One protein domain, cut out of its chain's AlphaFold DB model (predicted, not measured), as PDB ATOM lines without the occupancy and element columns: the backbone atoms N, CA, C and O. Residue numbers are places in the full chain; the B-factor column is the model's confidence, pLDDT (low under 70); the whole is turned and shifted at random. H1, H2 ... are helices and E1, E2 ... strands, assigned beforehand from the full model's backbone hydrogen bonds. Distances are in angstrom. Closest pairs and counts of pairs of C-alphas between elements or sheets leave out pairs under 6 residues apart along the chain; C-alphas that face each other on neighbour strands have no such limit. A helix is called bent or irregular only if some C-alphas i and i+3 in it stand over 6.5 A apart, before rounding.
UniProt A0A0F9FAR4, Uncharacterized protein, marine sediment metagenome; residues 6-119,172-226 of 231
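AT A GLANCE: This is residues 6 to 119 and 172 to 226 of the 231 residues of an uncharacterized protein of marine sediment metagenome (UniProt A0A0F9FAR4). A twisted antiparallel sheet makes the body, with helix H4 packed on it and the short helices H1 and H2 beside H4. The hairpin E4 and E5 reaches out as a thin arm at one end, the turn of the hairpin E2 and E3 extends at the other, and H3 with much of the unnamed stretch 188 to 212 forms a loose side lobe. The printed part has 169 residues, with elements in the order H1 H2 E1 E2 E3 E4 E5 E6 E7 H3 H4; its class is mixed, helices and strands, with under half of its residues, 83, in named elements. E1, E2, E3, E6 and E7 form a branched sheet, and E4 and E5 a second one. The whole is only just compact, close to loose, with a radius of gyration of the C-alphas of 18.5 A and spans of 74 by 37 by 36 A, the arm and the E2 to E3 turn making the length.

IN THESE COORDINATES: H1, residues 11 to 21, begins at C-alpha 11 (278.680, 241.413, 255.242) and is 15.3 A long. H2 is residues 24 to 31, E1 32 to 34, and E2 38 to 44, 18.6 A. E3, residues 54 to 65, is 34.6 A long and begins at (262.780, 247.208, 244.343). E4 is residues 70 to 72, E5 81 to 83, E6 91 to 97, 19.7 A, and E7 107 to 111, 14.0 A. H3, residues 176 to 187, is 15.8 A; H4, residues 213 to 224, is 16.3 A and ends at (272.026, 240.896, 268.858). H2 and H3 are irregular: C-alphas 27 and 30, and likewise 179 and 182, are 7.2 A apart.

HOW THE PARTS SIT: E1 and E2 lie on one side of E3, E6 on the other. N 33 and O 64 of E1 and E3 are 2.9 A apart, N 40 and O 58 of the hairpin E2 and E3 2.8 A, N 59 and O 95 of E3 and E6 2.8 A, and N 96 and O 108 of the hairpin E6 and E7 2.8 A. H4 is on this sheet; its closest C-alphas to E1 are Phe 218 and Thr 34, 6.0 A. With residues 213 to 217 alone H4 touches H2, closest at C-alphas Lys 213 and Tyr 29, 4.6 A, at a steep tilt of 65 degrees. H1 and H4 are close but not clearly touching. H3 is not on the sheet and touches no helix. In the hairpin E4 and E5, N 72 and O 81 are 2.9 A apart. Every O i to N i+4 pair is within hydrogen-bond range in H1 and H4, but 2 of 4 in H2 and 6 of 8 in H3.

THE WHOLE: The two farthest C-alphas, Pro 50 and Arg 77, are 74.6 A apart. Residues 120 to 171 are not printed; C-alphas 119 and 172 are 12.1 A apart across the cut. H3 to H4 is a long link. The mean pLDDT of the printed part is 73.2, with values under 70 at residues 45 to 52, 67 to 76, 79 to 88 and 174 to 208, among others.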
ATOM      1  N   ALA A   6     280.122 249.359 248.694       60.16
ATOM      2  CA  ALA A   6     279.120 248.595 247.944       60.16
ATOM      3  C   ALA A   6     279.533 247.118 247.842       60.16
ATOM      4  O   ALA A   6     280.715 246.810 247.690       60.16
ATOM      5  N   GLY A   7     278.563 246.210 247.977       58.81
ATOM      6  CA  GLY A   7     278.834 244.787 248.150       58.81
ATOM      7  C   GLY A   7     279.221 244.037 246.870       58.81
ATOM      8  O   GLY A   7     278.403 243.809 245.982       58.81
ATOM      9  N   THR A   8     280.480 243.605 246.832       69.75
ATOM     10  CA  THR A   8     280.968 242.440 246.063       69.75
ATOM     11  C   THR A   8     281.048 241.190 246.952       69.75
ATOM     12  O   THR A   8     281.036 240.068 246.464       69.75
ATOM     13  N   PHE A   9     281.093 241.392 248.271       80.81
ATOM     14  CA  PHE A   9     281.193 240.365 249.305       80.81
ATOM     15  C   PHE A   9     280.004 240.470 250.258       80.81
ATOM     16  O   PHE A   9     279.447 241.559 250.433       80.81
ATOM     17  N   THR A  10     279.639 239.373 250.918       88.75
ATOM     18  CA  THR A  10     278.641 239.414 251.991       88.75
ATOM     19  C   THR A  10     279.169 240.199 253.187       88.75
ATOM     20  O   THR A  10     280.380 240.347 253.385       88.75
ATOM     21  N   MET A  11     278.271 240.708 254.028       87.94
ATOM     22  CA  MET A  11     278.680 241.413 255.242       87.94
ATOM     23  C   MET A  11     279.472 240.503 256.186       87.94
ATOM     24  O   MET A  11     280.446 240.953 256.792       87.94
ATOM     25  N   ARG A  12     279.110 239.213 256.253       90.88
ATOM     26  CA  ARG A  12     279.855 238.185 256.993       90.88
ATOM     27  C   ARG A  12     281.304 238.074 256.506       90.88
ATOM     28  O   ARG A  12     282.225 238.125 257.320       90.88
ATOM     29  N   GLN A  13     281.517 237.997 255.191       89.31
ATOM     30  CA  GLN A  13     282.861 237.954 254.600       89.31
ATOM     31  C   GLN A  13     283.663 239.218 254.929       89.31
ATOM     32  O   GLN A  13     284.827 239.135 255.314       89.31
ATOM     33  N   VAL A  14     283.038 240.394 254.852       86.62
ATOM     34  CA  VAL A  14     283.716 241.653 255.186       86.62
ATOM     35  C   VAL A  14     284.073 241.747 256.672       86.62
ATOM     36  O   VAL A  14     285.147 242.253 257.006       86.62
ATOM     37  N   LEU A  15     283.230 241.248 257.581       89.12
ATOM     38  CA  LEU A  15     283.571 241.146 259.004       89.12
ATOM     39  C   LEU A  15     284.784 240.232 259.215       89.12
ATOM     40  O   LEU A  15     285.718 240.631 259.911       89.12
ATOM     41  N   PHE A  16     284.810 239.073 258.553       89.56
ATOM     42  CA  PHE A  16     285.952 238.161 258.583       89.56
ATOM     43  C   PHE A  16     287.234 238.846 258.085       89.56
ATOM     44  O   PHE A  16     288.234 238.869 258.802       89.56
ATOM     45  N   PHE A  17     287.209 239.502 256.920       84.12
ATOM     46  CA  PHE A  17     288.367 240.245 256.405       84.12
ATOM     47  C   PHE A  17     288.810 241.353 257.358       84.12
ATOM     48  O   PHE A  17     289.999 241.518 257.626       84.12
ATOM     49  N   THR A  18     287.858 242.090 257.930       83.56
ATOM     50  CA  THR A  18     288.165 243.143 258.901       83.56
ATOM     51  C   THR A  18     288.882 242.569 260.127       83.56
ATOM     52  O   THR A  18     289.796 243.207 260.645       83.56
ATOM     53  N   GLN A  19     288.512 241.367 260.577       86.38
ATOM     54  CA  GLN A  19     289.142 240.706 261.718       86.38
ATOM     55  C   GLN A  19     290.556 240.228 261.384       86.38
ATOM     56  O   GLN A  19     291.460 240.420 262.194       86.38
ATOM     57  N   GLN A  20     290.750 239.656 260.192       84.62
ATOM     58  CA  GLN A  20     292.045 239.147 259.736       84.62
ATOM     59  C   GLN A  20     293.066 240.271 259.519       84.62
ATOM     60  O   GLN A  20     294.198 240.180 259.986       84.62
ATOM     61  N   TYR A  21     292.667 241.357 258.851       76.69
ATOM     62  CA  TYR A  21     293.598 242.411 258.433       76.69
ATOM     63  C   TYR A  21     293.661 243.600 259.395       76.69
ATOM     64  O   TYR A  21     294.659 244.317 259.433       76.69
ATOM     65  N   VAL A  22     292.606 243.840 260.182       77.56
ATOM     66  CA  VAL A  22     292.494 245.029 261.041       77.56
ATOM     67  C   VAL A  22     291.898 244.678 262.412       77.56
ATOM     68  O   VAL A  22     290.989 245.349 262.914       77.56
ATOM     69  N   LYS A  23     292.440 243.623 263.040       78.69
ATOM     70  CA  LYS A  23     291.982 243.043 264.321       78.69
ATOM     71  C   LYS A  23     291.720 244.073 265.421       78.69
ATOM     72  O   LYS A  23     290.714 243.982 266.120       78.69
ATOM     73  N   ASN A  24     292.560 245.106 265.516       77.00
ATOM     74  CA  ASN A  24     292.421 246.161 266.522       77.00
ATOM     75  C   ASN A  24     291.048 246.868 266.490       77.00
ATOM     76  O   ASN A  24     290.635 247.464 267.485       77.00
ATOM     77  N   ARG A  25     290.302 246.816 265.381       77.94
ATOM     78  CA  ARG A  25     288.944 247.365 265.306       77.94
ATOM     79  C   ARG A  25     287.946 246.509 266.080       77.94
ATOM     80  O   ARG A  25     287.068 247.084 266.719       77.94
ATOM     81  N   PHE A  26     288.117 245.187 266.086       82.75
ATOM     82  CA  PHE A  26     287.319 244.268 266.900       82.75
ATOM     83  C   PHE A  26     287.657 244.364 268.394       82.75
ATOM     84  O   PHE A  26     286.784 244.218 269.244       82.75
ATOM     85  N   ASP A  27     288.889 244.722 268.742       80.44
ATOM     86  CA  ASP A  27     289.236 244.960 270.150       80.44
ATOM     87  C   ASP A  27     288.604 246.259 270.682       80.44
ATOM     88  O   ASP A  27     288.345 246.419 271.876       80.44
ATOM     89  N   ASN A  28     288.332 247.209 269.782       79.81
ATOM     90  CA  ASN A  28     287.900 248.557 270.132       79.81
ATOM     91  C   ASN A  28     286.422 248.859 269.842       79.81
ATOM     92  O   ASN A  28     285.957 249.907 270.294       79.81
ATOM     93  N   TYR A  29     285.678 248.011 269.119       83.31
ATOM     94  CA  TYR A  29     284.278 248.309 268.758       83.31
ATOM     95  C   TYR A  29     283.365 248.400 269.981       83.31
ATOM     96  O   TYR A  29     282.481 249.244 270.006       83.31
ATOM     97  N   LYS A  30     283.629 247.598 271.023       82.19
ATOM     98  CA  LYS A  30     282.867 247.607 272.286       82.19
ATOM     99  C   LYS A  30     282.940 248.949 273.020       82.19
ATOM    100  O   LYS A  30     282.149 249.207 273.916       82.19
ATOM    101  N   ARG A  31     283.910 249.796 272.658       80.31
ATOM    102  CA  ARG A  31     284.038 251.165 273.169       80.31
ATOM    103  C   ARG A  31     283.116 252.136 272.447       80.31
ATOM    104  O   ARG A  31     283.120 253.304 272.792       80.31
ATOM    105  N   ASP A  32     282.401 251.726 271.408       82.25
ATOM    106  CA  ASP A  32     281.471 252.594 270.701       82.25
ATOM    107  C   ASP A  32     280.048 252.325 271.178       82.25
ATOM    108  O   ASP A  32     279.659 251.195 271.459       82.25
ATOM    109  N   VAL A  33     279.247 253.379 271.247       83.06
ATOM    110  CA  VAL A  33     277.841 253.283 271.626       83.06
ATOM    111  C   VAL A  33     276.996 253.547 270.396       83.06
ATOM    112  O   VAL A  33     277.144 254.579 269.741       83.06
ATOM    113  N   THR A  34     276.098 252.615 270.099       85.94
ATOM    114  CA  THR A  34     275.065 252.749 269.069       85.94
ATOM    115  C   THR A  34     273.803 253.296 269.733       85.94
ATOM    116  O   THR A  34     273.332 252.757 270.734       85.94
ATOM    117  N   LYS A  35     273.277 254.411 269.223       87.25
ATOM    118  CA  LYS A  35     272.017 255.006 269.687       87.25
ATOM    119  C   LYS A  35     270.820 254.318 269.023       87.25
ATOM    120  O   LYS A  35     270.958 253.294 268.357       87.25
ATOM    121  N   ARG A  36     269.633 254.900 269.219       88.88
ATOM    122  CA  ARG A  36     268.373 254.455 268.622       88.88
ATOM    123  C   ARG A  36     268.562 254.067 267.155       88.88
ATOM    124  O   ARG A  36     269.078 254.853 266.362       88.88
ATOM    125  N   ILE A  37     268.110 252.861 266.841       92.25
ATOM    126  CA  ILE A  37     268.113 252.297 265.499       92.25
ATOM    127  C   ILE A  37     266.778 252.645 264.845       92.25
ATOM    128  O   ILE A  37     265.720 252.529 265.465       92.25
ATOM    129  N   VAL A  38     266.838 253.113 263.603       93.12
ATOM    130  CA  VAL A  38     265.674 253.427 262.776       93.12
ATOM    131  C   VAL A  38     265.760 252.582 261.515       93.12
ATOM    132  O   VAL A  38     266.749 252.648 260.793       93.12
ATOM    133  N   ILE A  39     264.721 251.796 261.246       93.06
ATOM    134  CA  ILE A  39     264.621 250.972 260.040       93.06
ATOM    135  C   ILE A  39     263.572 251.606 259.133       93.06
ATOM    136  O   ILE A  39     262.436 251.827 259.544       93.06
ATOM    137  N   LYS A  40     263.955 251.901 257.893       93.19
ATOM    138  CA  LYS A  40     263.086 252.450 256.853       93.19
ATOM    139  C   LYS A  40     262.972 251.437 255.724       93.19
ATOM    140  O   LYS A  40     263.985 251.007 255.176       93.19
ATOM    141  N   ARG A  41     261.745 251.084 255.346       91.31
ATOM    142  CA  ARG A  41     261.469 250.324 254.122       91.31
ATOM    143  C   ARG A  41     261.296 251.320 252.976       91.31
ATOM    144  O   ARG A  41     260.376 252.129 252.999       91.31
ATOM    145  N   ILE A  42     262.195 251.281 252.003       88.06
ATOM    146  CA  ILE A  42     262.226 252.171 250.843       88.06
ATOM    147  C   ILE A  42     261.816 251.360 249.619       88.06
ATOM    148  O   ILE A  42     262.461 250.370 249.284       88.06
ATOM    149  N   GLN A  43     260.766 251.790 248.930       82.88
ATOM    150  CA  GLN A  43     260.405 251.248 247.624       82.88
ATOM    151  C   GLN A  43     261.020 252.141 246.545       82.88
ATOM    152  O   GLN A  43     260.756 253.341 246.499       82.88
ATOM    153  N   LYS A  44     261.880 251.571 245.697       74.00
ATOM    154  CA  LYS A  44     262.431 252.247 244.521       74.00
ATOM    155  C   LYS A  44     261.801 251.681 243.262       74.00
ATOM    156  O   LYS A  44     262.017 250.518 242.924       74.00
ATOM    157  N   TYR A  45     261.085 252.539 242.551       64.06
ATOM    158  CA  TYR A  45     260.650 252.274 241.189       64.06
ATOM    159  C   TYR A  45     261.784 252.652 240.243       64.06
ATOM    160  O   TYR A  45     262.314 253.762 240.298       64.06
ATOM    161  N   LYS A  46     262.202 251.696 239.419       61.69
ATOM    162  CA  LYS A  46     263.167 251.909 238.347       61.69
ATOM    163  C   LYS A  46     262.389 251.945 237.040       61.69
ATOM    164  O   LYS A  46     261.764 250.950 236.695       61.69
ATOM    165  N   ALA A  47     262.397 253.093 236.363       55.38
ATOM    166  CA  ALA A  47     261.656 253.293 235.115       55.38
ATOM    167  C   ALA A  47     262.119 252.346 233.987       55.38
ATOM    168  O   ALA A  47     261.369 252.071 233.062       55.38
ATOM    169  N   ASP A  48     263.338 251.817 234.098       59.09
ATOM    170  CA  ASP A  48     264.049 250.984 233.128       59.09
ATOM    171  C   ASP A  48     263.955 249.465 233.391       59.09
ATOM    172  O   ASP A  48     264.587 248.684 232.682       59.09
ATOM    173  N   ARG A  49     263.194 249.003 234.400       56.56
ATOM    174  CA  ARG A  49     263.013 247.562 234.677       56.56
ATOM    175  C   ARG A  49     261.534 247.168 234.792       56.56
ATOM    176  O   ARG A  49     260.910 247.487 235.807       56.56
ATOM    177  N   PRO A  50     260.978 246.410 233.828       52.53
ATOM    178  CA  PRO A  50     259.633 245.858 233.940       52.53
ATOM    179  C   PRO A  50     259.663 244.651 234.892       52.53
ATOM    180  O   PRO A  50     259.984 243.537 234.496       52.53
ATOM    181  N   GLY A  51     259.420 244.882 236.186       56.62
ATOM    182  CA  GLY A  51     259.449 243.809 237.196       56.62
ATOM    183  C   GLY A  51     258.994 244.183 238.611       56.62
ATOM    184  O   GLY A  51     259.194 243.407 239.539       56.62
ATOM    185  N   GLY A  52     258.384 245.360 238.795       60.56
ATOM    186  CA  GLY A  52     257.887 245.826 240.095       60.56
ATOM    187  C   GLY A  52     258.911 246.607 240.941       60.56
ATOM    188  O   GLY A  52     260.079 246.746 240.566       60.56
ATOM    189  N   PRO A  53     258.477 247.192 242.075       71.06
ATOM    190  CA  PRO A  53     259.330 248.028 242.914       71.06
ATOM    191  C   PRO A  53     260.451 247.220 243.575       71.06
ATOM    192  O   PRO A  53     260.215 246.191 244.202       71.06
ATOM    193  N   THR A  54     261.681 247.736 243.526       76.25
ATOM    194  CA  THR A  54     262.780 247.208 244.343       76.25
ATOM    195  C   THR A  54     262.577 247.651 245.790       76.25
ATOM    196  O   THR A  54     262.557 248.851 246.073       76.25
ATOM    197  N   ILE A  55     262.444 246.701 246.713       82.94
ATOM    198  CA  ILE A  55     262.385 246.991 248.149       82.94
ATOM    199  C   ILE A  55     263.813 247.041 248.692       82.94
ATOM    200  O   ILE A  55     264.598 246.123 248.489       82.94
ATOM    201  N   LEU A  56     264.137 248.123 249.393       88.12
ATOM    202  CA  LEU A  56     265.378 248.291 250.135       88.12
ATOM    203  C   LEU A  56     265.060 248.574 251.600       88.12
ATOM    204  O   LEU A  56     264.137 249.323 251.920       88.12
ATOM    205  N   PHE A  57     265.864 248.030 252.499       90.81
ATOM    206  CA  PHE A  57     265.838 248.348 253.918       90.81
ATOM    207  C   PHE A  57     267.009 249.267 254.235       90.81
ATOM    208  O   PHE A  57     268.164 248.878 254.086       90.81
ATOM    209  N   GLN A  58     266.716 250.489 254.670       92.50
ATOM    210  CA  GLN A  58     267.709 251.435 255.157       92.50
ATOM    211  C   GLN A  58     267.674 251.461 256.681       92.50
ATOM    212  O   GLN A  58     266.683 251.863 257.286       92.50
ATOM    213  N   VAL A  59     268.768 251.030 257.292       92.62
ATOM    214  CA  VAL A  59     268.960 250.980 258.735       92.62
ATOM    215  C   VAL A  59     269.901 252.111 259.127       92.62
ATOM    216  O   VAL A  59     271.044 252.177 258.676       92.62
ATOM    217  N   GLU A  60     269.415 253.015 259.962       92.25
ATOM    218  CA  GLU A  60     270.132 254.199 260.417       92.25
ATOM    219  C   GLU A  60     270.340 254.142 261.925       92.25
ATOM    220  O   GLU A  60     269.456 253.747 262.685       92.25
ATOM    221  N   SER A  61     271.501 254.599 262.373       91.38
ATOM    222  CA  SER A  61     271.751 254.907 263.774       91.38
ATOM    223  C   SER A  61     272.781 256.027 263.890       91.38
ATOM    224  O   SER A  61     273.417 256.422 262.912       91.38
ATOM    225  N   LYS A  62     272.963 256.532 265.107       86.94
ATOM    226  CA  LYS A  62     274.105 257.371 265.467       86.94
ATOM    227  C   LYS A  62     275.053 256.567 266.338       86.94
ATOM    228  O   LYS A  62     274.634 256.007 267.349       86.94
ATOM    229  N   SER A  63     276.327 256.551 265.979       85.31
ATOM    230  CA  SER A  63     277.389 255.961 266.788       85.31
ATOM    231  C   SER A  63     278.287 257.051 267.356       85.31
ATOM    232  O   SER A  63     278.556 258.040 266.683       85.31
ATOM    233  N   TYR A  64     278.770 256.883 268.582       83.25
ATOM    234  CA  TYR A  64     279.816 257.738 269.142       83.25
ATOM    235  C   TYR A  64     280.815 256.907 269.943       83.25
ATOM    236  O   TYR A  64     280.439 255.889 270.530       83.25
ATOM    237  N   PRO A  65     282.092 257.312 269.981       76.88
ATOM    238  CA  PRO A  65     283.083 256.630 270.785       76.88
ATOM    239  C   PRO A  65     282.886 256.969 272.264       76.88
ATOM    240  O   PRO A  65     282.924 258.132 272.665       76.88
ATOM    241  N   GLN A  66     282.718 255.945 273.088       71.88
ATOM    242  CA  GLN A  66     282.853 256.012 274.532       71.88
ATOM    243  C   GLN A  66     284.319 255.784 274.888       71.88
ATOM    244  O   GLN A  66     284.815 254.672 275.073       71.88
ATOM    245  N   TYR A  67     285.043 256.889 274.975       62.19
ATOM    246  CA  TYR A  67     286.344 256.875 275.608       62.19
ATOM    247  C   TYR A  67     286.137 256.643 277.106       62.19
ATOM    248  O   TYR A  67     285.572 257.501 277.793       62.19
ATOM    249  N   ASN A  68     286.589 255.491 277.617       54.06
ATOM    250  CA  ASN A  68     286.942 255.384 279.034       54.06
ATOM    251  C   ASN A  68     287.846 256.576 279.378       54.06
ATOM    252  O   ASN A  68     288.587 257.015 278.490       54.06
ATOM    253  N   PRO A  69     287.783 257.132 280.602       50.53
ATOM    254  CA  PRO A  69     288.605 258.281 280.954       50.53
ATOM    255  C   PRO A  69     290.055 257.976 280.580       50.53
ATOM    256  O   PRO A  69     290.663 257.055 281.123       50.53
ATOM    257  N   TYR A  70     290.600 258.716 279.611       47.41
ATOM    258  CA  TYR A  70     292.021 258.628 279.338       47.41
ATOM    259  C   TYR A  70     292.690 259.271 280.540       47.41
ATOM    260  O   TYR A  70     292.440 260.441 280.850       47.41
ATOM    261  N   PHE A  71     293.508 258.503 281.249       45.22
ATOM    262  CA  PHE A  71     294.422 259.099 282.199       45.22
ATOM    263  C   PHE A  71     295.405 259.948 281.394       45.22
ATOM    264  O   PHE A  71     296.223 259.439 280.630       45.22
ATOM    265  N   THR A  72     295.262 261.264 281.497       49.62
ATOM    266  CA  THR A  72     296.232 262.200 280.925       49.62
ATOM    267  C   THR A  72     297.553 262.108 281.686       49.62
ATOM    268  O   THR A  72     297.622 261.515 282.768       49.62
ATOM    269  N   ARG A  73     298.614 262.689 281.103       50.16
ATOM    270  CA  ARG A  73     299.940 262.824 281.728       50.16
ATOM    271  C   ARG A  73     299.773 263.222 283.200       50.16
ATOM    272  O   ARG A  73     298.980 264.119 283.497       50.16
ATOM    273  N   LYS A  74     300.489 262.531 284.097       60.31
ATOM    274  CA  LYS A  74     300.457 262.799 285.542       60.31
ATOM    275  C   LYS A  74     300.620 264.304 285.785       60.31
ATOM    276  O   LYS A  74     301.445 264.946 285.132       60.31
ATOM    277  N   ASP A  75     299.809 264.873 286.676       66.00
ATOM    278  CA  ASP A  75     299.972 266.272 287.069       66.00
ATOM    279  C   ASP A  75     301.337 266.487 287.757       66.00
ATOM    280  O   ASP A  75     302.064 265.534 288.045       66.00
ATOM    281  N   LYS A  76     301.696 267.742 288.057       66.00
ATOM    282  CA  LYS A  76     302.951 268.073 288.765       66.00
ATOM    283  C   LYS A  76     303.099 267.375 290.136       66.00
ATOM    284  O   LYS A  76     304.158 267.464 290.737       66.00
ATOM    285  N   ARG A  77     302.048 266.712 290.639       73.12
ATOM    286  CA  ARG A  77     301.998 265.963 291.903       73.12
ATOM    287  C   ARG A  77     301.869 264.446 291.684       73.12
ATOM    288  O   ARG A  77     301.531 263.724 292.613       73.12
ATOM    289  N   GLY A  78     302.087 263.953 290.463       70.75
ATOM    290  CA  GLY A  78     302.077 262.523 290.146       70.75
ATOM    291  C   GLY A  78     300.688 261.894 289.973       70.75
ATOM    292  O   GLY A  78     300.603 260.691 289.720       70.75
ATOM    293  N   ARG A  79     299.596 262.665 290.064       69.69
ATOM    294  CA  ARG A  79     298.227 262.128 289.995       69.69
ATOM    295  C   ARG A  79     297.760 262.004 288.554       69.69
ATOM    296  O   ARG A  79     297.910 262.933 287.757       69.69
ATOM    297  N   LEU A  80     297.151 260.867 288.226       56.59
ATOM    298  CA  LEU A  80     296.519 260.664 286.928       56.59
ATOM    299  C   LEU A  80     295.251 261.522 286.851       56.59
ATOM    300  O   LEU A  80     294.322 261.353 287.638       56.59
ATOM    301  N   ARG A  81     295.198 262.453 285.898       51.31
ATOM    302  CA  ARG A  81     293.982 263.225 285.633       51.31
ATOM    303  C   ARG A  81     293.086 262.426 284.698       51.31
ATOM    304  O   ARG A  81     293.452 262.217 283.540       51.31
ATOM    305  N   SER A  82     291.917 262.010 285.183       55.19
ATOM    306  CA  SER A  82     290.861 261.479 284.325       55.19
ATOM    307  C   SER A  82     290.370 262.596 283.404       55.19
ATOM    308  O   SER A  82     289.834 263.613 283.844       55.19
ATOM    309  N   TYR A  83     290.600 262.439 282.103       51.47
ATOM    310  CA  TYR A  83     290.017 263.313 281.097       51.47
ATOM    311  C   TYR A  83     288.988 262.524 280.301       51.47
ATOM    312  O   TYR A  83     289.311 261.557 279.610       51.47
ATOM    313  N   GLN A  84     287.740 262.962 280.396       53.50
ATOM    314  CA  GLN A  84     286.660 262.501 279.545       53.50
ATOM    315  C   GLN A  84     286.119 263.716 278.795       53.50
ATOM    316  O   GLN A  84     285.748 264.716 279.415       53.50
ATOM    317  N   ARG A  85     286.104 263.656 277.457       52.94
ATOM    318  CA  ARG A  85     285.398 264.668 276.663       52.94
ATOM    319  C   ARG A  85     283.915 264.597 277.031       52.94
ATOM    320  O   ARG A  85     283.318 263.525 276.986       52.94
ATOM    321  N   THR A  86     283.334 265.732 277.406       56.31
ATOM    322  CA  THR A  86     281.906 265.851 277.740       56.31
ATOM    323  C   THR A  86     281.029 265.882 276.493       56.31
ATOM    324  O   THR A  86     279.848 265.547 276.558       56.31
ATOM    325  N   THR A  87     281.611 266.258 275.354       58.50
ATOM    326  CA  THR A  87     280.912 266.393 274.083       58.50
ATOM    327  C   THR A  87     281.063 265.117 273.247       58.50
ATOM    328  O   THR A  87     282.171 264.807 272.800       58.50
ATOM    329  N   PRO A  88     279.984 264.340 273.042       64.19
ATOM    330  CA  PRO A  88     280.028 263.125 272.237       64.19
ATOM    331  C   PRO A  88     280.165 263.450 270.744       64.19
ATOM    332  O   PRO A  88     279.438 264.284 270.204       64.19
ATOM    333  N   HIS A  89     281.082 262.756 270.067       72.88
ATOM    334  CA  HIS A  89     281.244 262.855 268.619       72.88
ATOM    335  C   HIS A  89     280.267 261.896 267.945       72.88
ATOM    336  O   HIS A  89     280.515 260.690 267.922       72.88
ATOM    337  N   TYR A  90     279.148 262.415 267.448       78.31
ATOM    338  CA  TYR A  90     278.144 261.596 266.784       78.31
ATOM    339  C   TYR A  90     278.483 261.398 265.309       78.31
ATOM    340  O   TYR A  90     278.694 262.345 264.562       78.31
ATOM    341  N   TYR A  91     278.470 260.148 264.879       83.06
ATOM    342  CA  TYR A  91     278.625 259.754 263.489       83.06
ATOM    343  C   TYR A  91     277.358 259.043 263.042       83.06
ATOM    344  O   TYR A  91     276.886 258.134 263.728       83.06
ATOM    345  N   ASP A  92     276.820 259.427 261.891       82.69
ATOM    346  CA  ASP A  92     275.702 258.687 261.312       82.69
ATOM    347  C   ASP A  92     276.220 257.347 260.777       82.69
ATOM    348  O   ASP A  92     277.140 257.311 259.968       82.69
ATOM    349  N   CYS A  93     275.641 256.235 261.212       86.19
ATOM    350  CA  CYS A  93     275.880 254.924 260.626       86.19
ATOM    351  C   CYS A  93     274.654 254.555 259.800       86.19
ATOM    352  O   CYS A  93     273.547 254.487 260.334       86.19
ATOM    353  N   ILE A  94     274.846 254.332 258.502       88.25
ATOM    354  CA  ILE A  94     273.758 253.961 257.600       88.25
ATOM    355  C   ILE A  94     274.149 252.697 256.854       88.25
ATOM    356  O   ILE A  94     275.212 252.644 256.232       88.25
ATOM    357  N   LEU A  95     273.268 251.707 256.912       89.69
ATOM    358  CA  LEU A  95     273.330 250.481 256.137       89.69
ATOM    359  C   LEU A  95     272.090 250.386 255.251       89.69
ATOM    360  O   LEU A  95     270.987 250.722 255.672       89.69
ATOM    361  N   GLN A  96     272.269 249.936 254.021       89.44
ATOM    362  CA  GLN A  96     271.196 249.631 253.088       89.44
ATOM    363  C   GLN A  96     271.331 248.179 252.663       89.44
ATOM    364  O   GLN A  96     272.438 247.745 252.358       89.44
ATOM    365  N   PHE A  97     270.214 247.468 252.604       88.94
ATOM    366  CA  PHE A  97     270.145 246.082 252.160       88.94
ATOM    367  C   PHE A  97     268.943 245.879 251.242       88.94
ATOM    368  O   PHE A  97     267.947 246.590 251.363       88.94
ATOM    369  N   ASP A  98     268.998 244.883 250.370       86.56
ATOM    370  CA  ASP A  98     267.816 244.325 249.704       86.56
ATOM    371  C   ASP A  98     266.989 243.432 250.650       86.56
ATOM    372  O   ASP A  98     265.762 243.477 250.653       86.56
ATOM    373  N   ARG A  99     267.670 242.689 251.526       88.19
ATOM    374  CA  ARG A  99     267.110 241.870 252.606       88.19
ATOM    375  C   ARG A  99     267.937 242.040 253.877       88.19
ATOM    376  O   ARG A  99     269.157 242.133 253.808       88.19
ATOM    377  N   LEU A 100     267.294 242.055 255.043       90.69
ATOM    378  CA  LEU A 100     267.964 242.209 256.344       90.69
ATOM    379  C   LEU A 100     268.742 240.940 256.754       90.69
ATOM    380  O   LEU A 100     268.381 240.238 257.697       90.69
ATOM    381  N   SER A 101     269.813 240.640 256.026       91.38
ATOM    382  CA  SER A 101     270.672 239.476 256.230       91.38
ATOM    383  C   SER A 101     272.142 239.863 256.119       91.38
ATOM    384  O   SER A 101     272.508 240.698 255.292       91.38
ATOM    385  N   ILE A 102     272.998 239.233 256.926       91.94
ATOM    386  CA  ILE A 102     274.457 239.405 256.812       91.94
ATOM    387  C   ILE A 102     275.061 238.653 255.621       91.94
ATOM    388  O   ILE A 102     276.206 238.913 255.246       91.94
ATOM    389  N   ASP A 103     274.277 237.766 255.011       92.31
ATOM    390  CA  ASP A 103     274.680 236.885 253.919       92.31
ATOM    391  C   ASP A 103     274.204 237.394 252.547       92.31
ATOM    392  O   ASP A 103     274.407 236.745 251.525       92.31
ATOM    393  N   THR A 104     273.589 238.582 252.478       86.62
ATOM    394  CA  THR A 104     273.384 239.266 251.192       86.62
ATOM    395  C   THR A 104     274.669 239.944 250.723       86.62
ATOM    396  O   THR A 104     275.393 240.554 251.514       86.62
ATOM    397  N   VAL A 105     274.938 239.880 249.419       85.12
ATOM    398  CA  VAL A 105     275.953 240.713 248.753       85.12
ATOM    399  C   VAL A 105     275.385 242.079 248.363       85.12
ATOM    400  O   VAL A 105     276.131 243.011 248.088       85.12
ATOM    401  N   HIS A 106     274.062 242.249 248.375       85.56
ATOM    402  CA  HIS A 106     273.398 243.484 247.971       85.56
ATOM    403  C   HIS A 106     273.214 244.427 249.156       85.56
ATOM    404  O   HIS A 106     272.103 244.736 249.589       85.56
ATOM    405  N   TRP A 107     274.341 244.919 249.663       86.38
ATOM    406  CA  TRP A 107     274.359 245.900 250.734       86.38
ATOM    407  C   TRP A 107     275.213 247.116 250.389       86.38
ATOM    408  O   TRP A 107     276.101 247.080 249.530       86.38
ATOM    409  N   ARG A 108     274.915 248.226 251.068       83.88
ATOM    410  CA  ARG A 108     275.731 249.440 251.061       83.88
ATOM    411  C   ARG A 108     275.878 249.984 252.467       83.88
ATOM    412  O   ARG A 108     274.935 249.921 253.249       83.88
ATOM    413  N   GLY A 109     277.039 250.539 252.789       81.38
ATOM    414  CA  GLY A 109     277.302 251.065 254.125       81.38
ATOM    415  C   GLY A 109     278.096 252.360 254.121       81.38
ATOM    416  O   GLY A 109     279.013 252.535 253.318       81.38
ATOM    417  N   ARG A 110     277.780 253.256 255.062       78.88
ATOM    418  CA  ARG A 110     278.571 254.463 255.331       78.88
ATOM    419  C   ARG A 110     278.617 254.816 256.815       78.88
ATOM    420  O   ARG A 110     277.647 254.618 257.546       78.88
ATOM    421  N   VAL A 111     279.746 255.389 257.227       77.75
ATOM    422  CA  VAL A 111     279.894 256.104 258.499       77.75
ATOM    423  C   VAL A 111     280.125 257.575 258.174       77.75
ATOM    424  O   VAL A 111     281.102 257.919 257.515       77.75
ATOM    425  N   GLY A 112     279.225 258.432 258.631       75.62
ATOM    426  CA  GLY A 112     279.088 259.812 258.201       75.62
ATOM    427  C   GLY A 112     277.761 260.053 257.476       75.62
ATOM    428  O   GLY A 112     277.228 259.190 256.776       75.62
ATOM    429  N   SER A 113     277.238 261.267 257.600       70.06
ATOM    430  CA  SER A 113     275.964 261.684 257.001       70.06
ATOM    431  C   SER A 113     276.003 261.970 255.495       70.06
ATOM    432  O   SER A 113     274.973 262.312 254.909       70.06
ATOM    433  N   GLY A 114     277.174 261.888 254.855       65.81
ATOM    434  CA  GLY A 114     277.375 262.305 253.462       65.81
ATOM    435  C   GLY A 114     277.171 263.807 253.208       65.81
ATOM    436  O   GLY A 114     277.258 264.240 252.066       65.81
ATOM    437  N   LYS A 115     276.901 264.612 254.247       72.62
ATOM    438  CA  LYS A 115     276.807 266.071 254.130       72.62
ATOM    439  C   LYS A 115     278.176 266.675 253.816       72.62
ATOM    440  O   LYS A 115     279.217 266.116 254.171       72.62
ATOM    441  N   VAL A 116     278.156 267.850 253.194       72.62
ATOM    442  CA  VAL A 116     279.364 268.629 252.899       72.62
ATOM    443  C   VAL A 116     280.010 269.094 254.204       72.62
ATOM    444  O   VAL A 116     279.328 269.568 255.115       72.62
ATOM    445  N   TRP A 117     281.333 268.951 254.289       72.19
ATOM    446  CA  TRP A 117     282.110 269.488 255.400       72.19
ATOM    447  C   TRP A 117     282.046 271.013 255.399       72.19
ATOM    448  O   TRP A 117     282.394 271.659 254.412       72.19
ATOM    449  N   ILE A 118     281.638 271.598 256.521       70.19
ATOM    450  CA  ILE A 118     281.567 273.048 256.673       70.19
ATOM    451  C   ILE A 118     282.866 273.516 257.324       70.19
ATOM    452  O   ILE A 118     283.003 273.404 258.538       70.19
ATOM    453  N   ALA A 119     283.810 274.024 256.524       68.00
ATOM    454  CA  ALA A 119     285.119 274.493 257.000       68.00
ATOM    455  C   ALA A 119     285.020 275.725 257.913       68.00
ATOM    456  O   ALA A 119     285.808 275.878 258.840       68.00
ATOM    457  N   ILE A 172     279.054 264.075 260.624       72.12
ATOM    458  CA  ILE A 172     280.220 263.836 259.776       72.12
ATOM    459  C   ILE A 172     281.355 263.264 260.618       72.12
ATOM    460  O   ILE A 172     281.759 263.840 261.626       72.12
ATOM    461  N   ASN A 173     281.947 262.169 260.151       70.56
ATOM    462  CA  ASN A 173     283.152 261.633 260.763       70.56
ATOM    463  C   ASN A 173     284.406 262.334 260.211       70.56
ATOM    464  O   ASN A 173     285.049 261.838 259.288       70.56
ATOM    465  N   GLY A 174     284.744 263.497 260.777       57.72
ATOM    466  CA  GLY A 174     285.959 264.250 260.420       57.72
ATOM    467  C   GLY A 174     287.255 263.478 260.688       57.72
ATOM    468  O   GLY A 174     288.234 263.621 259.960       57.72
ATOM    469  N   ASP A 175     287.225 262.570 261.663       57.84
ATOM    470  CA  ASP A 175     288.353 261.708 262.005       57.84
ATOM    471  C   ASP A 175     288.445 260.459 261.121       57.84
ATOM    472  O   ASP A 175     289.359 259.655 261.300       57.84
ATOM    473  N   PHE A 176     287.507 260.231 260.196       59.53
ATOM    474  CA  PHE A 176     287.460 258.987 259.428       59.53
ATOM    475  C   PHE A 176     288.731 258.777 258.609       59.53
ATOM    476  O   PHE A 176     289.281 257.679 258.598       59.53
ATOM    477  N   ILE A 177     289.224 259.853 257.989       54.06
ATOM    478  CA  ILE A 177     290.469 259.852 257.217       54.06
ATOM    479  C   ILE A 177     291.631 259.462 258.129       54.06
ATOM    480  O   ILE A 177     292.346 258.520 257.821       54.06
ATOM    481  N   PHE A 178     291.770 260.096 259.294       51.25
ATOM    482  CA  PHE A 178     292.851 259.800 260.235       51.25
ATOM    483  C   PHE A 178     292.748 258.395 260.842       51.25
ATOM    484  O   PHE A 178     293.744 257.684 260.927       51.25
ATOM    485  N   ARG A 179     291.550 257.942 261.223       57.03
ATOM    486  CA  ARG A 179     291.330 256.646 261.892       57.03
ATOM    487  C   ARG A 179     291.343 255.456 260.940       57.03
ATOM    488  O   ARG A 179     291.516 254.325 261.390       57.03
ATOM    489  N   CYS A 180     291.115 255.681 259.650       61.12
ATOM    490  CA  CYS A 180     291.243 254.658 258.617       61.12
ATOM    491  C   CYS A 180     292.526 254.801 257.794       61.12
ATOM    492  O   CYS A 180     292.829 253.865 257.067       61.12
ATOM    493  N   SER A 181     293.296 255.885 257.968       60.72
ATOM    494  CA  SER A 181     294.538 256.172 257.234       60.72
ATOM    495  C   SER A 181     295.507 254.998 257.234       60.72
ATOM    496  O   SER A 181     295.941 254.595 256.167       60.72
ATOM    497  N   PHE A 182     295.781 254.393 258.394       62.78
ATOM    498  CA  PHE A 182     296.678 253.242 258.486       62.78
ATOM    499  C   PHE A 182     296.163 252.044 257.681       62.78
ATOM    500  O   PHE A 182     296.899 251.474 256.890       62.78
ATOM    501  N   ALA A 183     294.882 251.689 257.825       64.12
ATOM    502  CA  ALA A 183     294.295 250.591 257.053       64.12
ATOM    503  C   ALA A 183     294.292 250.898 255.543       64.12
ATOM    504  O   ALA A 183     294.534 250.012 254.732       64.12
ATOM    505  N   TRP A 184     294.056 252.156 255.170       67.12
ATOM    506  CA  TRP A 184     294.122 252.629 253.786       67.12
ATOM    507  C   TRP A 184     295.537 252.624 253.238       67.12
ATOM    508  O   TRP A 184     295.722 252.367 252.059       67.12
ATOM    509  N   TRP A 185     296.530 252.926 254.064       61.50
ATOM    510  CA  TRP A 185     297.928 252.942 253.668       61.50
ATOM    511  C   TRP A 185     298.449 251.513 253.488       61.50
ATOM    512  O   TRP A 185     299.032 251.201 252.458       61.50
ATOM    513  N   SER A 186     298.137 250.615 254.426       66.19
ATOM    514  CA  SER A 186     298.591 249.218 254.404       66.19
ATOM    515  C   SER A 186     297.893 248.347 253.351       66.19
ATOM    516  O   SER A 186     298.456 247.344 252.910       66.19
ATOM    517  N   HIS A 187     296.655 248.682 252.966       65.56
ATOM    518  CA  HIS A 187     295.840 247.858 252.060       65.56
ATOM    519  C   HIS A 187     295.352 248.598 250.805       65.56
ATOM    520  O   HIS A 187     294.721 247.983 249.953       65.56
ATOM    521  N   GLY A 188     295.650 249.892 250.670       53.25
ATOM    522  CA  GLY A 188     295.100 250.789 249.652       53.25
ATOM    523  C   GLY A 188     293.651 251.217 249.936       53.25
ATOM    524  O   GLY A 188     292.958 250.672 250.802       53.25
ATOM    525  N   HIS A 189     293.166 252.231 249.215       56.97
ATOM    526  CA  HIS A 189     291.812 252.771 249.396       56.97
ATOM    527  C   HIS A 189     290.825 252.230 248.349       56.97
ATOM    528  O   HIS A 189     291.174 252.012 247.194       56.97
ATOM    529  N   GLN A 190     289.570 252.009 248.752       52.88
ATOM    530  CA  GLN A 190     288.516 251.442 247.886       52.88
ATOM    531  C   GLN A 190     287.783 252.473 247.017       52.88
ATOM    532  O   GLN A 190     286.881 252.122 246.268       52.88
ATOM    533  N   TYR A 191     288.129 253.751 247.164       49.47
ATOM    534  CA  TYR A 191     287.408 254.890 246.582       49.47
ATOM    535  C   TYR A 191     288.295 255.680 245.619       49.47
ATOM    536  O   TYR A 191     289.477 255.402 245.539       49.47
ATOM    537  N   GLY A 192     287.779 256.668 244.891       40.88
ATOM    538  CA  GLY A 192     288.620 257.571 244.088       40.88
ATOM    539  C   GLY A 192     289.488 258.520 244.935       40.88
ATOM    540  O   GLY A 192     289.472 258.467 246.168       40.88
ATOM    541  N   ARG A 193     290.229 259.427 244.276       38.28
ATOM    542  CA  ARG A 193     290.999 260.499 244.941       38.28
ATOM    543  C   ARG A 193     290.076 261.316 245.861       38.28
ATOM    544  O   ARG A 193     289.095 261.898 245.411       38.28
ATOM    545  N   SER A 194     290.382 261.349 247.157       45.50
ATOM    546  CA  SER A 194     289.660 262.166 248.143       45.50
ATOM    547  C   SER A 194     290.169 263.609 248.130       45.50
ATOM    548  O   SER A 194     291.355 263.844 247.931       45.50
ATOM    549  N   TYR A 195     289.293 264.566 248.445       38.66
ATOM    550  CA  TYR A 195     289.592 266.007 248.539       38.66
ATOM    551  C   TYR A 195     290.627 266.406 249.613       38.66
ATOM    552  O   TYR A 195     291.028 267.563 249.670       38.66
ATOM    553  N   TYR A 196     291.056 265.483 250.477       44.34
ATOM    554  CA  TYR A 196     292.069 265.736 251.508       44.34
ATOM    555  C   TYR A 196     293.386 265.049 251.136       44.34
ATOM    556  O   TYR A 196     293.409 263.834 250.950       44.34
ATOM    557  N   GLY A 197     294.482 265.813 251.098       45.00
ATOM    558  CA  GLY A 197     295.802 265.402 250.589       45.00
ATOM    559  C   GLY A 197     296.541 264.285 251.342       45.00
ATOM    560  O   GLY A 197     297.642 263.933 250.946       45.00
ATOM    561  N   ASN A 198     295.946 263.698 252.386       49.41
ATOM    562  CA  ASN A 198     296.544 262.613 253.178       49.41
ATOM    563  C   ASN A 198     295.936 261.232 252.872       49.41
ATOM    564  O   ASN A 198     296.009 260.325 253.702       49.41
ATOM    565  N   VAL A 199     295.276 261.067 251.723       53.22
ATOM    566  CA  VAL A 199     294.813 259.743 251.294       53.22
ATOM    567  C   VAL A 199     295.939 259.056 250.517       53.22
ATOM    568  O   VAL A 199     296.531 259.695 249.649       53.22
ATOM    569  N   PRO A 200     296.260 257.786 250.830       52.06
ATOM    570  CA  PRO A 200     297.264 257.017 250.099       52.06
ATOM    571  C   PRO A 200     297.021 257.085 248.591       52.06
ATOM    572  O   PRO A 200     295.876 257.056 248.158       52.06
ATOM    573  N   SER A 201     298.083 257.172 247.793       55.38
ATOM    574  CA  SER A 201     297.997 257.235 246.327       55.38
ATOM    575  C   SER A 201     297.694 255.880 245.675       55.38
ATOM    576  O   SER A 201     297.360 255.831 244.492       55.38
ATOM    577  N   SER A 202     297.808 254.785 246.432       57.94
ATOM    578  CA  SER A 202     297.550 253.424 245.970       57.94
ATOM    579  C   SER A 202     296.074 253.044 246.124       57.94
ATOM    580  O   SER A 202     295.566 252.897 247.245       57.94
ATOM    581  N   LEU A 203     295.411 252.800 244.991       59.69
ATOM    582  CA  LEU A 203     294.138 252.075 244.938       59.69
ATOM    583  C   LEU A 203     294.308 250.702 245.599       59.69
ATOM    584  O   LEU A 203     295.366 250.106 245.442       59.69
ATOM    585  N   ASN A 204     293.301 250.220 246.336       64.31
ATOM    586  CA  ASN A 204     293.314 248.932 247.050       64.31
ATOM    587  C   ASN A 204     293.545 247.756 246.086       64.31
ATOM    588  O   ASN A 204     292.576 247.241 245.528       64.31
ATOM    589  N   PRO A 205     294.796 247.288 245.898       58.59
ATOM    590  CA  PRO A 205     295.106 246.319 244.852       58.59
ATOM    591  C   PRO A 205     294.690 244.902 245.264       58.59
ATOM    592  O   PRO A 205     294.610 244.004 244.435       58.59
ATOM    593  N   LYS A 206     294.409 244.704 246.559       63.03
ATOM    594  CA  LYS A 206     293.968 243.437 247.144       63.03
ATOM    595  C   LYS A 206     292.439 243.314 247.182       63.03
ATOM    596  O   LYS A 206     291.937 242.289 247.632       63.03
ATOM    597  N   ASN A 207     291.697 244.352 246.775       66.19
ATOM    598  CA  ASN A 207     290.235 244.443 246.878       66.19
ATOM    599  C   ASN A 207     289.672 244.109 248.279       66.19
ATOM    600  O   ASN A 207     288.518 243.704 248.423       66.19
ATOM    601  N   VAL A 208     290.459 244.309 249.344       68.00
ATOM    602  CA  VAL A 208     290.059 243.944 250.714       68.00
ATOM    603  C   VAL A 208     289.144 245.016 251.296       68.00
ATOM    604  O   VAL A 208     289.594 246.133 251.561       68.00
ATOM    605  N   ILE A 209     287.867 244.687 251.523       74.19
ATOM    606  CA  ILE A 209     286.919 245.550 252.249       74.19
ATOM    607  C   ILE A 209     287.149 245.408 253.756       74.19
ATOM    608  O   ILE A 209     287.203 244.299 254.280       74.19
ATOM    609  N   PHE A 210     287.229 246.538 254.463       77.25
ATOM    610  CA  PHE A 210     287.258 246.577 255.926       77.25
ATOM    611  C   PHE A 210     286.253 247.588 256.481       77.25
ATOM    612  O   PHE A 210     285.984 248.639 255.893       77.25
ATOM    613  N   LEU A 211     285.723 247.285 257.665       81.12
ATOM    614  CA  LEU A 211     284.728 248.104 258.348       81.12
ATOM    615  C   LEU A 211     285.367 248.931 259.466       81.12
ATOM    616  O   LEU A 211     286.202 248.428 260.219       81.12
ATOM    617  N   PRO A 212     284.974 250.204 259.641       80.44
ATOM    618  CA  PRO A 212     285.356 250.964 260.822       80.44
ATOM    619  C   PRO A 212     284.688 250.391 262.077       80.44
ATOM    620  O   PRO A 212     283.582 249.860 262.011       80.44
ATOM    621  N   LYS A 213     285.310 250.583 263.247       84.06
ATOM    622  CA  LYS A 213     284.794 250.074 264.530       84.06
ATOM    623  C   LYS A 213     283.343 250.494 264.840       84.06
ATOM    624  O   LYS A 213     282.573 249.668 265.311       84.06
ATOM    625  N   HIS A 214     282.940 251.706 264.446       85.25
ATOM    626  CA  HIS A 214     281.556 252.187 264.563       85.25
ATOM    627  C   HIS A 214     280.562 251.334 263.768       85.25
ATOM    628  O   HIS A 214     279.454 251.080 264.232       85.25
ATOM    629  N   MET A 215     280.962 250.884 262.576       86.62
ATOM    630  CA  MET A 215     280.130 250.034 261.730       86.62
ATOM    631  C   MET A 215     280.109 248.596 262.249       86.62
ATOM    632  O   MET A 215     279.046 247.993 262.271       86.62
ATOM    633  N   ILE A 216     281.241 248.081 262.749       90.25
ATOM    634  CA  ILE A 216     281.291 246.773 263.425       90.25
ATOM    635  C   ILE A 216     280.323 246.765 264.611       90.25
ATOM    636  O   ILE A 216     279.448 245.912 264.669       90.25
ATOM    637  N   ASN A 217     280.410 247.760 265.501       90.81
ATOM    638  CA  ASN A 217     279.515 247.868 266.651       90.81
ATOM    639  C   ASN A 217     278.045 247.963 266.238       90.81
ATOM    640  O   ASN A 217     277.187 247.325 266.839       90.81
ATOM    641  N   PHE A 218     277.744 248.746 265.199       91.56
ATOM    642  CA  PHE A 218     276.386 248.861 264.688       91.56
ATOM    643  C   PHE A 218     275.853 247.518 264.173       91.56
ATOM    644  O   PHE A 218     274.766 247.112 264.571       91.56
ATOM    645  N   ILE A 219     276.635 246.797 263.365       92.88
ATOM    646  CA  ILE A 219     276.270 245.470 262.851       92.88
ATOM    647  C   ILE A 219     276.095 244.468 263.998       92.88
ATOM    648  O   ILE A 219     275.109 243.738 264.019       92.88
ATOM    649  N   THR A 220     276.995 244.463 264.987       92.44
ATOM    650  CA  THR A 220     276.883 243.592 266.166       92.44
ATOM    651  C   THR A 220     275.589 243.845 266.934       92.44
ATOM    652  O   THR A 220     274.901 242.890 267.279       92.44
ATOM    653  N   VAL A 221     275.214 245.109 267.159       92.56
ATOM    654  CA  VAL A 221     273.946 245.444 267.828       92.56
ATOM    655  C   VAL A 221     272.746 244.975 267.001       92.56
ATOM    656  O   VAL A 221     271.793 244.444 267.563       92.56
ATOM    657  N   LEU A 222     272.786 245.121 265.673       93.62
ATOM    658  CA  LEU A 222     271.710 244.652 264.794       93.62
ATOM    659  C   LEU A 222     271.545 243.127 264.818       93.62
ATOM    660  O   LEU A 222     270.411 242.650 264.788       93.62
ATOM    661  N   LEU A 223     272.647 242.376 264.892       93.44
ATOM    662  CA  LEU A 223     272.632 240.919 265.055       93.44
ATOM    663  C   LEU A 223     272.055 240.518 266.416       93.44
ATOM    664  O   LEU A 223     271.154 239.689 266.487       93.44
ATOM    665  N   GLN A 224     272.511 241.159 267.496       92.19
ATOM    666  CA  GLN A 224     272.026 240.896 268.858       92.19
ATOM    667  C   GLN A 224     270.530 241.188 269.026       92.19
ATOM    668  O   GLN A 224     269.855 240.514 269.795       92.19
ATOM    669  N   GLN A 225     270.006 242.184 268.309       91.81
ATOM    670  CA  GLN A 225     268.580 242.523 268.306       91.81
ATOM    671  C   GLN A 225     267.746 241.655 267.350       91.81
ATOM    672  O   GLN A 225     266.543 241.878 267.231       91.81
ATOM    673  N   GLY A 226     268.359 240.711 266.627       91.06
ATOM    674  CA  GLY A 226     267.675 239.879 265.630       91.06
ATOM    675  C   GLY A 226     267.175 240.648 264.401       91.06
ATOM    676  O   GLY A 226     266.359 240.126 263.639       91.06
TER     677      GLY A 226